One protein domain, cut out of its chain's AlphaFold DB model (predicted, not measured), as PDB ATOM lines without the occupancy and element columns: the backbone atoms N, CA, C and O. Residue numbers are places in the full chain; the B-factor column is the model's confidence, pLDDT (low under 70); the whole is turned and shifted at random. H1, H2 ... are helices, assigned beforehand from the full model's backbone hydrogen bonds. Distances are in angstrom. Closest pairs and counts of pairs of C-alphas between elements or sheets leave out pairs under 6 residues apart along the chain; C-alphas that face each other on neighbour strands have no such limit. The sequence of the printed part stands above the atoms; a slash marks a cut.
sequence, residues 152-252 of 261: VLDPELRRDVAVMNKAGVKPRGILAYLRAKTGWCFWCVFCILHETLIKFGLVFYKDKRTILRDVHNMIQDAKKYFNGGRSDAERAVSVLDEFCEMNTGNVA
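AT A GLANCE: This is residues 152 to 252 of the 261 residues of an uncharacterized protein of Phytophthora sojae (strain P6497) (UniProt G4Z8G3). A helical hairpin, H1 and H2, is crossed by a third helix, H3, and these three make a small core. H4 is set off from this core beyond the end of H3, and at the other end of the long axis residues 187 to 202 stick out as a free loop. The printed part has 101 residues with four named helices, H1, H2, H3 and H4 in chain order, and no named strand; its class is all helix. It is only just loose, close to extended, with a radius of gyration of the C-alphas of 18.9 A and spans of 63 by 28 by 25 A.

HOW THE PARTS SIT: H3, residues 212 to 227, touches H1, residues 155 to 166, with residues 218 to 223 alone; the closest C-alphas, of Ala 162 and Ala 222, are 5.7 A apart, and the lines are about perpendicular at 85 degrees. With residues 212 to 216 alone H3 touches residues 171 to 175 of H2, residues 171 to 182, closest at the C-alphas of Leu 175 and Leu 212, 6.3 A, about perpendicular at 80 degrees. H1 and H2 form a helical hairpin and touch at a shallow tilt of 23 degrees, opposite ways, with the closest C-alphas, of Val 161 and Ile 174, 6.5 A apart. The helix packing is mostly crossed, but only just: 1 of 3 touching pairs is at a shallow tilt. H4, residues 232 to 245, is close to H3 but not clearly touching, the closest C-alphas being those of Asn 227 and Arg 235, 7.8 A; it is apart from H1 and H2. In H1, H2, H3 and H4 every O i to N i+4 pair is within hydrogen-bond range.

IN THESE COORDINATES: H3 is 22.4 A long, H4 20.3 A, H1 16.6 A and H2 16.0 A. H1 begins at C-alpha 155 (123.934, 108.832, 162.055), and H4 ends at C-alpha 245 (139.250, 98.696, 137.902).

THE WHOLE: The C-alphas of Ile 192 and Gly 249, the two farthest apart, are 63.5 A apart. The printed part has no cut; the link from H2 to H3, 29 residues, is long. Residues 183 to 207, 225 to 235 and 247 have pLDDT under 70.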
ATOM      1  N   VAL A 152     127.886 104.771 169.930       87.94
ATOM      2  CA  VAL A 152     127.688 105.940 169.072       87.94
ATOM      3  C   VAL A 152     126.457 105.684 168.204       87.94
ATOM      4  O   VAL A 152     126.446 104.782 167.358       87.94
ATOM      5  N   LEU A 153     125.389 106.432 168.484       85.69
ATOM      6  CA  LEU A 153     124.122 106.372 167.749       85.69
ATOM      7  C   LEU A 153     124.005 107.447 166.672       85.69
ATOM      8  O   LEU A 153     123.115 107.339 165.835       85.69
ATOM      9  N   ASP A 154     124.895 108.440 166.691       86.38
ATOM     10  CA  ASP A 154     124.872 109.535 165.735       86.38
ATOM     11  C   ASP A 154     124.956 109.009 164.284       86.38
ATOM     12  O   ASP A 154     125.907 108.284 163.950       86.38
ATOM     13  N   PRO A 155     123.958 109.307 163.430       88.56
ATOM     14  CA  PRO A 155     123.934 108.832 162.055       88.56
ATOM     15  C   PRO A 155     125.092 109.355 161.203       88.56
ATOM     16  O   PRO A 155     125.474 108.683 160.247       88.56
ATOM     17  N   GLU A 156     125.637 110.536 161.501       87.56
ATOM     18  CA  GLU A 156     126.742 111.120 160.732       87.56
ATOM     19  C   GLU A 156     128.042 110.374 161.014       87.56
ATOM     20  O   GLU A 156     128.610 109.771 160.108       87.56
ATOM     21  N   LEU A 157     128.422 110.250 162.287       89.06
ATOM     22  CA  LEU A 157     129.588 109.472 162.699       89.06
ATOM     23  C   LEU A 157     129.494 108.008 162.258       89.06
ATOM     24  O   LEU A 157     130.501 107.381 161.930       89.06
ATOM     25  N   ARG A 158     128.286 107.432 162.223       91.06
ATOM     26  CA  ARG A 158     128.066 106.081 161.682       91.06
ATOM     27  C   ARG A 158     128.330 105.997 160.177       91.06
ATOM     28  O   ARG A 158     128.899 104.996 159.739       91.06
ATOM     29  N   ARG A 159     127.952 107.020 159.403       89.00
ATOM     30  CA  ARG A 159     128.288 107.130 157.973       89.00
ATOM     31  C   ARG A 159     129.792 107.308 157.774       89.00
ATOM     32  O   ARG A 159     130.368 106.605 156.951       89.00
ATOM     33  N   ASP A 160     130.438 108.145 158.578       90.19
ATOM     34  CA  ASP A 160     131.887 108.356 158.504       90.19
ATOM     35  C   ASP A 160     132.657 107.061 158.762       90.19
ATOM     36  O   ASP A 160     133.541 106.698 157.992       90.19
ATOM     37  N   VAL A 161     132.281 106.301 159.797       91.50
ATOM     38  CA  VAL A 161     132.890 104.993 160.095       91.50
ATOM     39  C   VAL A 161     132.753 104.029 158.916       91.50
ATOM     40  O   VAL A 161     133.696 103.299 158.606       91.50
ATOM     41  N   ALA A 162     131.603 104.031 158.244       90.56
ATOM     42  CA  ALA A 162     131.372 103.247 157.036       90.56
ATOM     43  C   ALA A 162     132.316 103.655 155.890       90.56
ATOM     44  O   ALA A 162     132.948 102.785 155.287       90.56
ATOM     45  N   VAL A 163     132.450 104.958 155.628       89.56
ATOM     46  CA  VAL A 163     133.349 105.503 154.597       89.56
ATOM     47  C   VAL A 163     134.808 105.190 154.921       89.56
ATOM     48  O   VAL A 163     135.522 104.657 154.076       89.56
ATOM     49  N   MET A 164     135.245 105.436 156.159       90.81
ATOM     50  CA  MET A 164     136.603 105.133 156.616       90.81
ATOM     51  C   MET A 164     136.924 103.642 156.487       90.81
ATOM     52  O   MET A 164     138.015 103.279 156.058       90.81
ATOM     53  N   ASN A 165     135.973 102.769 156.827       90.75
ATOM     54  CA  ASN A 165     136.148 101.332 156.653       90.75
ATOM     55  C   ASN A 165     136.248 100.943 155.169       90.75
ATOM     56  O   ASN A 165     137.077 100.102 154.831       90.75
ATOM     57  N   LYS A 166     135.442 101.551 154.287       86.94
ATOM     58  CA  LYS A 166     135.524 101.327 152.833       86.94
ATOM     59  C   LYS A 166     136.872 101.785 152.267       86.94
ATOM     60  O   LYS A 166     137.443 101.093 151.440       86.94
ATOM     61  N   ALA A 167     137.417 102.889 152.772       86.00
ATOM     62  CA  ALA A 167     138.741 103.395 152.412       86.00
ATOM     63  C   ALA A 167     139.912 102.586 153.022       86.00
ATOM     64  O   ALA A 167     141.060 103.019 152.956       86.00
ATOM     65  N   GLY A 168     139.648 101.442 153.667       87.12
ATOM     66  CA  GLY A 168     140.686 100.577 154.234       87.12
ATOM     67  C   GLY A 168     141.325 101.096 155.527       87.12
ATOM     68  O   GLY A 168     142.357 100.574 155.959       87.12
ATOM     69  N   VAL A 169     140.737 102.101 156.190       91.12
ATOM     70  CA  VAL A 169     141.283 102.627 157.448       91.12
ATOM     71  C   VAL A 169     141.202 101.561 158.541       91.12
ATOM     72  O   VAL A 169     140.152 100.982 158.819       91.12
ATOM     73  N   LYS A 170     142.325 101.326 159.225       93.00
ATOM     74  CA  LYS A 170     142.405 100.342 160.313       93.00
ATOM     75  C   LYS A 170     141.450 100.714 161.465       93.00
ATOM     76  O   LYS A 170     141.375 101.891 161.829       93.00
ATOM     77  N   PRO A 171     140.828  99.739 162.163       94.31
ATOM     78  CA  PRO A 171     139.901 100.004 163.271       94.31
ATOM     79  C   PRO A 171     140.455 100.906 164.386       94.31
ATOM     80  O   PRO A 171     139.708 101.656 165.008       94.31
ATOM     81  N   ARG A 172     141.773 100.881 164.634       94.50
ATOM     82  CA  ARG A 172     142.423 101.799 165.586       94.50
ATOM     83  C   ARG A 172     142.401 103.261 165.123       94.50
ATOM     84  O   ARG A 172     142.221 104.140 165.957       94.50
ATOM     85  N   GLY A 173     142.547 103.517 163.822       92.69
ATOM     86  CA  GLY A 173     142.434 104.862 163.246       92.69
ATOM     87  C   GLY A 173     141.000 105.385 163.314       92.69
ATOM     88  O   GLY A 173     140.774 106.517 163.728       92.69
ATOM     89  N   ILE A 174     140.024 104.520 163.032       93.06
ATOM     90  CA  ILE A 174     138.597 104.832 163.208       93.06
ATOM     91  C   ILE A 174     138.281 105.138 164.681       93.06
ATOM     92  O   ILE A 174     137.568 106.093 164.980       93.06
ATOM     93  N   LEU A 175     138.843 104.372 165.621       93.25
ATOM     94  CA  LEU A 175     138.686 104.642 167.050       93.25
ATOM     95  C   LEU A 175     139.252 106.014 167.444       93.25
ATOM     96  O   LEU A 175     138.618 106.730 168.216       93.25
ATOM     97  N   ALA A 176     140.431 106.378 166.933       90.69
ATOM     98  CA  ALA A 176     141.037 107.681 167.190       90.69
ATOM     99  C   ALA A 176     140.163 108.825 166.649       90.69
ATOM    100  O   ALA A 176     139.921 109.789 167.370       90.69
ATOM    101  N   TYR A 177     139.619 108.671 165.436       91.31
ATOM    102  CA  TYR A 177     138.657 109.609 164.854       91.31
ATOM    103  C   TYR A 177     137.421 109.790 165.738       91.31
ATOM    104  O   TYR A 177     137.075 110.913 166.102       91.31
ATOM    105  N   LEU A 178     136.793 108.683 166.146       90.31
ATOM    106  CA  LEU A 178     135.616 108.725 167.009       90.31
ATOM    107  C   LEU A 178     135.924 109.423 168.331       90.31
ATOM    108  O   LEU A 178     135.176 110.306 168.723       90.31
ATOM    109  N   ARG A 179     137.043 109.101 168.985       87.69
ATOM    110  CA  ARG A 179     137.448 109.767 170.234       87.69
ATOM    111  C   ARG A 179     137.716 111.256 170.049       87.69
ATOM    112  O   ARG A 179     137.366 112.029 170.930       87.69
ATOM    113  N   ALA A 180     138.283 111.668 168.919       85.88
ATOM    114  CA  ALA A 180     138.480 113.082 168.620       85.88
ATOM    115  C   ALA A 180     137.144 113.822 168.441       85.88
ATOM    116  O   ALA A 180     137.010 114.955 168.889       85.88
ATOM    117  N   LYS A 181     136.145 113.177 167.824       84.56
ATOM    118  CA  LYS A 181     134.815 113.761 167.593       84.56
ATOM    119  C   LYS A 181     133.895 113.701 168.809       84.56
ATOM    120  O   LYS A 181     133.120 114.625 169.016       84.56
ATOM    121  N   THR A 182     133.964 112.632 169.602       79.75
ATOM    122  CA  THR A 182     133.055 112.405 170.734       79.75
ATOM    123  C   THR A 182     133.657 112.734 172.087       79.75
ATOM    124  O   THR A 182     132.896 112.932 173.015       79.75
ATOM    125  N   GLY A 183     134.983 112.780 172.237       63.44
ATOM    126  CA  GLY A 183     135.659 112.954 173.530       63.44
ATOM    127  C   GLY A 183     135.716 114.392 174.052       63.44
ATOM    128  O   GLY A 183     136.310 114.641 175.098       63.44
ATOM    129  N   TRP A 184     135.129 115.356 173.338       53.31
ATOM    130  CA  TRP A 184     135.122 116.759 173.742       53.31
ATOM    131  C   TRP A 184     133.940 117.051 174.663       53.31
ATOM    132  O   TRP A 184     132.884 117.502 174.229       53.31
ATOM    133  N   CYS A 185     134.140 116.859 175.965       45.38
ATOM    134  CA  CYS A 185     133.291 117.490 176.965       45.38
ATOM    135  C   CYS A 185     133.903 118.858 177.304       45.38
ATOM    136  O   CYS A 185     134.736 118.971 178.197       45.38
ATOM    137  N   PHE A 186     133.508 119.923 176.598       38.75
ATOM    138  CA  PHE A 186     133.930 121.310 176.893       38.75
ATOM    139  C   PHE A 186     133.334 121.868 178.210       38.75
ATOM    140  O   PHE A 186     133.338 123.068 178.479       38.75
ATOM    141  N   TRP A 187     132.814 120.980 179.055       39.22
ATOM    142  CA  TRP A 187     132.124 121.245 180.312       39.22
ATOM    143  C   TRP A 187     133.104 121.375 181.489       39.22
ATOM    144  O   TRP A 187     132.894 120.805 182.556       39.22
ATOM    145  N   CYS A 188     134.197 122.120 181.304       40.69
ATOM    146  CA  CYS A 188     135.060 122.514 182.422       40.69
ATOM    147  C   CYS A 188     135.235 124.028 182.601       40.69
ATOM    148  O   CYS A 188     135.793 124.417 183.617       40.69
ATOM    149  N   VAL A 189     134.735 124.905 181.708       35.78
ATOM    150  CA  VAL A 189     134.860 126.366 181.952       35.78
ATOM    151  C   VAL A 189     133.631 127.226 181.602       35.78
ATOM    152  O   VAL A 189     133.530 128.328 182.127       35.78
ATOM    153  N   PHE A 190     132.649 126.794 180.795       38.81
ATOM    154  CA  PHE A 190     131.631 127.745 180.293       38.81
ATOM    155  C   PHE A 190     130.190 127.202 180.242       38.81
ATOM    156  O   PHE A 190     129.577 127.095 179.184       38.81
ATOM    157  N   CYS A 191     129.605 126.883 181.400       40.59
ATOM    158  CA  CYS A 191     128.211 126.416 181.500       40.59
ATOM    159  C   CYS A 191     127.129 127.518 181.489       40.59
ATOM    160  O   CYS A 191     125.983 127.218 181.802       40.59
ATOM    161  N   ILE A 192     127.426 128.777 181.138       41.91
ATOM    162  CA  ILE A 192     126.435 129.871 181.283       41.91
ATOM    163  C   ILE A 192     125.700 130.243 179.974       41.91
ATOM    164  O   ILE A 192     124.668 130.902 180.029       41.91
ATOM    165  N   LEU A 193     126.111 129.774 178.789       45.16
ATOM    166  CA  LEU A 193     125.492 130.197 177.513       45.16
ATOM    167  C   LEU A 193     125.036 129.013 176.641       45.16
ATOM    168  O   LEU A 193     125.523 128.792 175.536       45.16
ATOM    169  N   HIS A 194     124.073 128.240 177.148       50.53
ATOM    170  CA  HIS A 194     123.473 127.101 176.436       50.53
ATOM    171  C   HIS A 194     122.600 127.521 175.229       50.53
ATOM    172  O   HIS A 194     122.452 126.756 174.282       50.53
ATOM    173  N   GLU A 195     122.055 128.745 175.208       50.09
ATOM    174  CA  GLU A 195     121.114 129.164 174.153       50.09
ATOM    175  C   GLU A 195     121.758 129.820 172.917       50.09
ATOM    176  O   GLU A 195     121.161 129.816 171.840       50.09
ATOM    177  N   THR A 196     122.977 130.361 173.011       49.53
ATOM    178  CA  THR A 196     123.610 131.084 171.887       49.53
ATOM    179  C   THR A 196     124.457 130.193 170.978       49.53
ATOM    180  O   THR A 196     124.580 130.490 169.791       49.53
ATOM    181  N   LEU A 197     124.999 129.078 171.478       49.19
ATOM    182  CA  LEU A 197     125.929 128.231 170.714       49.19
ATOM    183  C   LEU A 197     125.245 127.258 169.741       49.19
ATOM    184  O   LEU A 197     125.847 126.887 168.735       49.19
ATOM    185  N   ILE A 198     123.967 126.923 169.952       48.59
ATOM    186  CA  ILE A 198     123.183 126.129 168.986       48.59
ATOM    187  C   ILE A 198     122.984 126.908 167.669       48.59
ATOM    188  O   ILE A 198     122.939 126.309 166.596       48.59
ATOM    189  N   LYS A 199     122.960 128.252 167.713       44.31
ATOM    190  CA  LYS A 199     122.850 129.103 166.512       44.31
ATOM    191  C   LYS A 199     124.103 129.100 165.623       44.31
ATOM    192  O   LYS A 199     124.002 129.501 164.470       44.31
ATOM    193  N   PHE A 200     125.248 128.623 166.120       46.72
ATOM    194  CA  PHE A 200     126.506 128.530 165.362       46.72
ATOM    195  C   PHE A 200     126.780 127.134 164.774       46.72
ATOM    196  O   PHE A 200     127.863 126.896 164.247       46.72
ATOM    197  N   GLY A 201     125.826 126.196 164.845       43.50
ATOM    198  CA  GLY A 201     125.967 124.878 164.208       43.50
ATOM    199  C   GLY A 201     127.007 123.952 164.854       43.50
ATOM    200  O   GLY A 201     127.376 122.938 164.264       43.50
ATOM    201  N   LEU A 202     127.483 124.266 166.063       45.22
ATOM    202  CA  LEU A 202     128.363 123.387 166.832       45.22
ATOM    203  C   LEU A 202     127.560 122.195 167.370       45.22
ATOM    204  O   LEU A 202     126.752 122.327 168.289       45.22
ATOM    205  N   VAL A 203     127.787 121.016 166.786       50.81
ATOM    206  CA  VAL A 203     127.244 119.746 167.283       50.81
ATOM    207  C   VAL A 203     128.065 119.314 168.498       50.81
ATOM    208  O   VAL A 203     129.230 118.940 168.376       50.81
ATOM    209  N   PHE A 204     127.460 119.377 169.683       47.81
ATOM    210  CA  PHE A 204     128.075 118.894 170.918       47.81
ATOM    211  C   PHE A 204     127.883 117.381 171.037       47.81
ATOM    212  O   PHE A 204     126.761 116.888 171.156       47.81
ATOM    213  N   TYR A 205     128.987 116.637 171.040       55.06
ATOM    214  CA  TYR A 205     128.972 115.199 171.283       55.06
ATOM    215  C   TYR A 205     129.257 114.924 172.761       55.06
ATOM    216  O   TYR A 205     130.256 115.385 173.305       55.06
ATOM    217  N   LYS A 206     128.383 114.154 173.420       62.84
ATOM    218  CA  LYS A 206     128.663 113.631 174.768       62.84
ATOM    219  C   LYS A 206     129.878 112.700 174.718       62.84
ATOM    220  O   LYS A 206     129.957 111.894 173.788       62.84
ATOM    221  N   ASP A 207     130.738 112.739 175.745       69.06
ATOM    222  CA  ASP A 207     131.900 111.846 175.859       69.06
ATOM    223  C   ASP A 207     131.478 110.373 175.813       69.06
ATOM    224  O   ASP A 207     130.978 109.777 176.770       69.06
ATOM    225  N   LYS A 208     131.658 109.772 174.637       75.50
ATOM    226  CA  LYS A 208     131.526 108.335 174.442       75.50
ATOM    227  C   LYS A 208     132.919 107.746 174.588       75.50
ATOM    228  O   LYS A 208     133.720 107.816 173.656       75.50
ATOM    229  N   ARG A 209     133.178 107.094 175.730       83.88
ATOM    230  CA  ARG A 209     134.408 106.324 176.016       83.88
ATOM    231  C   ARG A 209     134.539 105.066 175.156       83.88
ATOM    232  O   ARG A 209     134.692 103.964 175.672       83.88
ATOM    233  N   THR A 210     134.431 105.219 173.842       87.31
ATOM    234  CA  THR A 210     134.442 104.142 172.856       87.31
ATOM    235  C   THR A 210     135.713 103.309 172.979       87.31
ATOM    236  O   THR A 210     136.817 103.807 173.253       87.31
ATOM    237  N   ILE A 211     135.554 102.004 172.770       89.62
ATOM    238  CA  ILE A 211     136.663 101.058 172.708       89.62
ATOM    239  C   ILE A 211     136.697 100.357 171.357       89.62
ATOM    240  O   ILE A 211     135.738 100.368 170.587       89.62
ATOM    241  N   LEU A 212     137.802  99.669 171.087       91.88
ATOM    242  CA  LEU A 212     138.023  98.986 169.817       91.88
ATOM    243  C   LEU A 212     136.913  97.972 169.480       91.88
ATOM    244  O   LEU A 212     136.558  97.805 168.317       91.88
ATOM    245  N   ARG A 213     136.323  97.316 170.487       91.25
ATOM    246  CA  ARG A 213     135.168  96.422 170.302       91.25
ATOM    247  C   ARG A 213     133.962  97.150 169.700       91.25
ATOM    248  O   ARG A 213     133.294  96.594 168.836       91.25
ATOM    249  N   ASP A 214     133.698  98.380 170.132       91.62
ATOM    250  CA  ASP A 214     132.552  99.157 169.659       91.62
ATOM    251  C   ASP A 214     132.735  99.537 168.179       91.62
ATOM    252  O   ASP A 214     131.784  99.445 167.405       91.62
ATOM    253  N   VAL A 215     133.969  99.841 167.756       92.56
ATOM    254  CA  VAL A 215     134.313 100.069 166.340       92.56
ATOM    255  C   VAL A 215     134.073  98.822 165.500       92.56
ATOM    256  O   VAL A 215     133.441  98.908 164.451       92.56
ATOM    257  N   HIS A 216     134.515  97.650 165.965       93.38
ATOM    258  CA  HIS A 216     134.230  96.399 165.260       93.38
ATOM    259  C   HIS A 216     132.723  96.168 165.117       93.38
ATOM    260  O   HIS A 216     132.267  95.831 164.029       93.38
ATOM    261  N   ASN A 217     131.939  96.418 166.169       91.88
ATOM    262  CA  ASN A 217     130.480  96.324 166.099       91.88
ATOM    263  C   ASN A 217     129.891  97.306 165.073       91.88
ATOM    264  O   ASN A 217     129.009  96.924 164.314       91.88
ATOM    265  N   MET A 218     130.388  98.547 165.011       91.31
ATOM    266  CA  MET A 218     129.942  99.540 164.026       91.31
ATOM    267  C   MET A 218     130.307  99.151 162.592       91.31
ATOM    268  O   MET A 218     129.481  99.311 161.701       91.31
ATOM    269  N   ILE A 219     131.500  98.602 162.365       91.31
ATOM    270  CA  ILE A 219     131.916  98.096 161.051       91.31
ATOM    271  C   ILE A 219     131.030  96.922 160.629       91.31
ATOM    272  O   ILE A 219     130.595  96.862 159.484       91.31
ATOM    273  N   GLN A 220     130.734  95.995 161.544       89.06
ATOM    274  CA  GLN A 220     129.835  94.874 161.259       89.06
ATOM    275  C   GLN A 220     128.404  95.350 160.982       89.06
ATOM    276  O   GLN A 220     127.778  94.865 160.042       89.06
ATOM    277  N   ASP A 221     127.899  96.324 161.745       87.50
ATOM    278  CA  ASP A 221     126.618  96.981 161.465       87.50
ATOM    279  C   ASP A 221     126.646  97.616 160.063       87.50
ATOM    280  O   ASP A 221     125.766  97.334 159.256       87.50
ATOM    281  N   ALA A 222     127.672  98.406 159.732       85.56
ATOM    282  CA  ALA A 222     127.819  99.038 158.421       85.56
ATOM    283  C   ALA A 222     127.825  98.005 157.287       85.56
ATOM    284  O   ALA A 222     127.061  98.140 156.335       85.56
ATOM    285  N   LYS A 223     128.605  96.924 157.418       81.94
ATOM    286  CA  LYS A 223     128.626  95.820 156.448       81.94
ATOM    287  C   LYS A 223     127.245  95.207 156.243       81.94
ATOM    288  O   LYS A 223     126.899  94.911 155.109       81.94
ATOM    289  N   LYS A 224     126.428  95.054 157.292       78.19
ATOM    290  CA  LYS A 224     125.040  94.582 157.142       78.19
ATOM    291  C   LYS A 224     124.167  95.558 156.360       78.19
ATOM    292  O   LYS A 224     123.332  95.102 155.597       78.19
ATOM    293  N   TYR A 225     124.345  96.866 156.529       65.19
ATOM    294  CA  TYR A 225     123.594  97.855 155.746       65.19
ATOM    295  C   TYR A 225     124.042  97.896 154.279       65.19
ATOM    296  O   TYR A 225     123.193  98.002 153.403       65.19
ATOM    297  N   PHE A 226     125.341  97.750 153.998       59.34
ATOM    298  CA  PHE A 226     125.844  97.653 152.620       59.34
ATOM    299  C   PHE A 226     125.494  96.322 151.942       59.34
ATOM    300  O   PHE A 226     125.194  96.300 150.753       59.34
ATOM    301  N   ASN A 227     125.504  95.218 152.691       55.53
ATOM    302  CA  ASN A 227     125.323  93.866 152.150       55.53
ATOM    303  C   ASN A 227     123.891  93.337 152.314       55.53
ATOM    304  O   ASN A 227     123.579  92.266 151.804       55.53
ATOM    305  N   GLY A 228     123.023  94.057 153.028       52.56
ATOM    306  CA  GLY A 228     121.676  93.619 153.410       52.56
ATOM    307  C   GLY A 228     120.667  93.538 152.266       52.56
ATOM    308  O   GLY A 228     119.519  93.187 152.512       52.56
ATOM    309  N   GLY A 229     121.087  93.849 151.039       52.81
ATOM    310  CA  GLY A 229     120.277  93.710 149.831       52.81
ATOM    311  C   GLY A 229     120.988  93.032 148.662       52.81
ATOM    312  O   GLY A 229     120.379  92.950 147.607       52.81
ATOM    313  N   ARG A 230     122.239  92.565 148.826       56.31
ATOM    314  CA  ARG A 230     123.010  91.957 147.732       56.31
ATOM    315  C   ARG A 230     123.092  90.446 147.876       56.31
ATOM    316  O   ARG A 230     123.608  89.946 148.883       56.31
ATOM    317  N   SER A 231     122.608  89.736 146.859       64.88
ATOM    318  CA  SER A 231     122.816  88.295 146.721       64.88
ATOM    319  C   SER A 231     124.313  87.953 146.673       64.88
ATOM    320  O   SER A 231     125.153  88.795 146.357       64.88
ATOM    321  N   ASP A 232     124.673  86.713 146.998       60.34
ATOM    322  CA  ASP A 232     126.054  86.218 146.923       60.34
ATOM    323  C   ASP A 232     126.677  86.461 145.535       60.34
ATOM    324  O   ASP A 232     127.853  86.816 145.446       60.34
ATOM    325  N   ALA A 233     125.857  86.392 144.480       66.00
ATOM    326  CA  ALA A 233     126.229  86.741 143.113       66.00
ATOM    327  C   ALA A 233     126.542  88.237 142.950       66.00
ATOM    328  O   ALA A 233     127.600  88.590 142.442       66.00
ATOM    329  N   GLU A 234     125.690  89.137 143.447       68.69
ATOM    330  CA  GLU A 234     125.953  90.586 143.411       68.69
ATOM    331  C   GLU A 234     127.187  90.987 144.230       68.69
ATOM    332  O   GLU A 234     127.857  91.974 143.920       68.69
ATOM    333  N   ARG A 235     127.507  90.224 145.282       68.88
ATOM    334  CA  ARG A 235     128.754  90.407 146.036       68.88
ATOM    335  C   ARG A 235     129.966  89.988 145.214       68.88
ATOM    336  O   ARG A 235     130.949  90.721 145.215       68.88
ATOM    337  N   ALA A 236     129.892  88.851 144.524       70.88
ATOM    338  CA  ALA A 236     130.958  88.391 143.643       70.88
ATOM    339  C   ALA A 236     131.200  89.388 142.500       70.88
ATOM    340  O   ALA A 236     132.335  89.801 142.300       70.88
ATOM    341  N   VAL A 237     130.139  89.868 141.841       72.94
ATOM    342  CA  VAL A 237     130.238  90.865 140.759       72.94
ATOM    343  C   VAL A 237     130.916  92.147 141.241       72.94
ATOM    344  O   VAL A 237     131.875  92.591 140.626       72.94
ATOM    345  N   SER A 238     130.520  92.690 142.398       72.19
ATOM    346  CA  SER A 238     131.137  93.915 142.928       72.19
ATOM    347  C   SER A 238     132.634  93.770 143.237       72.19
ATOM    348  O   SER A 238     133.345  94.768 143.197       72.19
ATOM    349  N   VAL A 239     133.101  92.568 143.595       74.81
ATOM    350  CA  VAL A 239     134.529  92.292 143.829       74.81
ATOM    351  C   VAL A 239     135.279  92.158 142.504       74.81
ATOM    352  O   VAL A 239     136.420  92.596 142.400       74.81
ATOM    353  N   LEU A 240     134.642  91.563 141.496       77.00
ATOM    354  CA  LEU A 240     135.214  91.420 140.159       77.00
ATOM    355  C   LEU A 240     135.308  92.768 139.435       77.00
ATOM    356  O   LEU A 240     136.325  93.022 138.797       77.00
ATOM    357  N   ASP A 241     134.317  93.648 139.596       78.31
ATOM    358  CA  ASP A 241     134.359  95.022 139.077       78.31
ATOM    359  C   ASP A 241     135.538  95.796 139.682       78.31
ATOM    360  O   ASP A 241     136.361  96.345 138.955       78.31
ATOM    361  N   GLU A 242     135.691  95.758 141.012       78.62
ATOM    362  CA  GLU A 242     136.819  96.392 141.707       78.62
ATOM    363  C   GLU A 242     138.167  95.812 141.240       78.62
ATOM    364  O   GLU A 242     139.119  96.551 140.994       78.62
ATOM    365  N   PHE A 243     138.248  94.493 141.036       76.50
ATOM    366  CA  PHE A 243     139.440  93.840 140.494       76.50
ATOM    367  C   PHE A 243     139.776  94.299 139.067       76.50
ATOM    368  O   PHE A 243     140.954  94.499 138.755       76.50
ATOM    369  N   CYS A 244     138.772  94.489 138.209       78.00
ATOM    370  CA  CYS A 244     138.962  94.990 136.846       78.00
ATOM    371  C   CYS A 244     139.386  96.468 136.834       78.00
ATOM    372  O   CYS A 244     140.229  96.860 136.032       78.00
ATOM    373  N   GLU A 245     138.874  97.282 137.762       77.50
ATOM    374  CA  GLU A 245     139.250  98.696 137.902       77.50
ATOM    375  C   GLU A 245     140.688  98.894 138.411       77.50
ATOM    376  O   GLU A 245     141.323  99.905 138.106       77.50
ATOM    377  N   MET A 246     141.234  97.935 139.168       72.81
ATOM    378  CA  MET A 246     142.582  98.037 139.742       72.81
ATOM    379  C   MET A 246     143.715  97.993 138.707       72.81
ATOM    380  O   MET A 246     144.815  98.460 139.009       72.81
ATOM    381  N   ASN A 247     143.499  97.415 137.522       69.62
ATOM    382  CA  ASN A 247     144.534  97.345 136.493       69.62
ATOM    383  C   ASN A 247     143.914  97.190 135.102       69.62
ATOM    384  O   ASN A 247     143.094  96.306 134.887       69.62
ATOM    385  N   THR A 248     144.364  97.977 134.122       70.75
ATOM    386  CA  THR A 248     143.747  98.056 132.780       70.75
ATOM    387  C   THR A 248     143.818  96.765 131.952       70.75
ATOM    388  O   THR A 248     143.257  96.713 130.862       70.75
ATOM    389  N   GLY A 249     144.529  95.739 132.431       77.38
ATOM    390  CA  GLY A 249     144.608  94.409 131.817       77.38
ATOM    391  C   GLY A 249     143.815  93.323 132.552       77.38
ATOM    392  O   GLY A 249     143.848  92.170 132.128       77.38
ATOM    393  N   ASN A 250     143.138  93.657 133.652       77.38
ATOM    394  CA  ASN A 250     142.347  92.698 134.410       77.38
ATOM    395  C   ASN A 250     140.980  92.518 133.745       77.38
ATOM    396  O   ASN A 250     140.249  93.482 133.533       77.38
ATOM    397  N   VAL A 251     140.633  91.269 133.443       76.56
ATOM    398  CA  VAL A 251     139.325  90.886 132.910       76.56
ATOM    399  C   VAL A 251     138.784  89.760 133.776       76.56
ATOM    400  O   VAL A 251     139.491  88.792 134.055       76.56
ATOM    401  N   ALA A 252     137.535  89.896 134.202       75.75
ATOM    402  CA  ALA A 252     136.808  88.866 134.918       75.75
ATOM    403  C   ALA A 252     135.594  88.433 134.097       75.75
ATOM    404  O   ALA A 252     134.827  89.266 133.619       75.75
TER     405      ALA A 252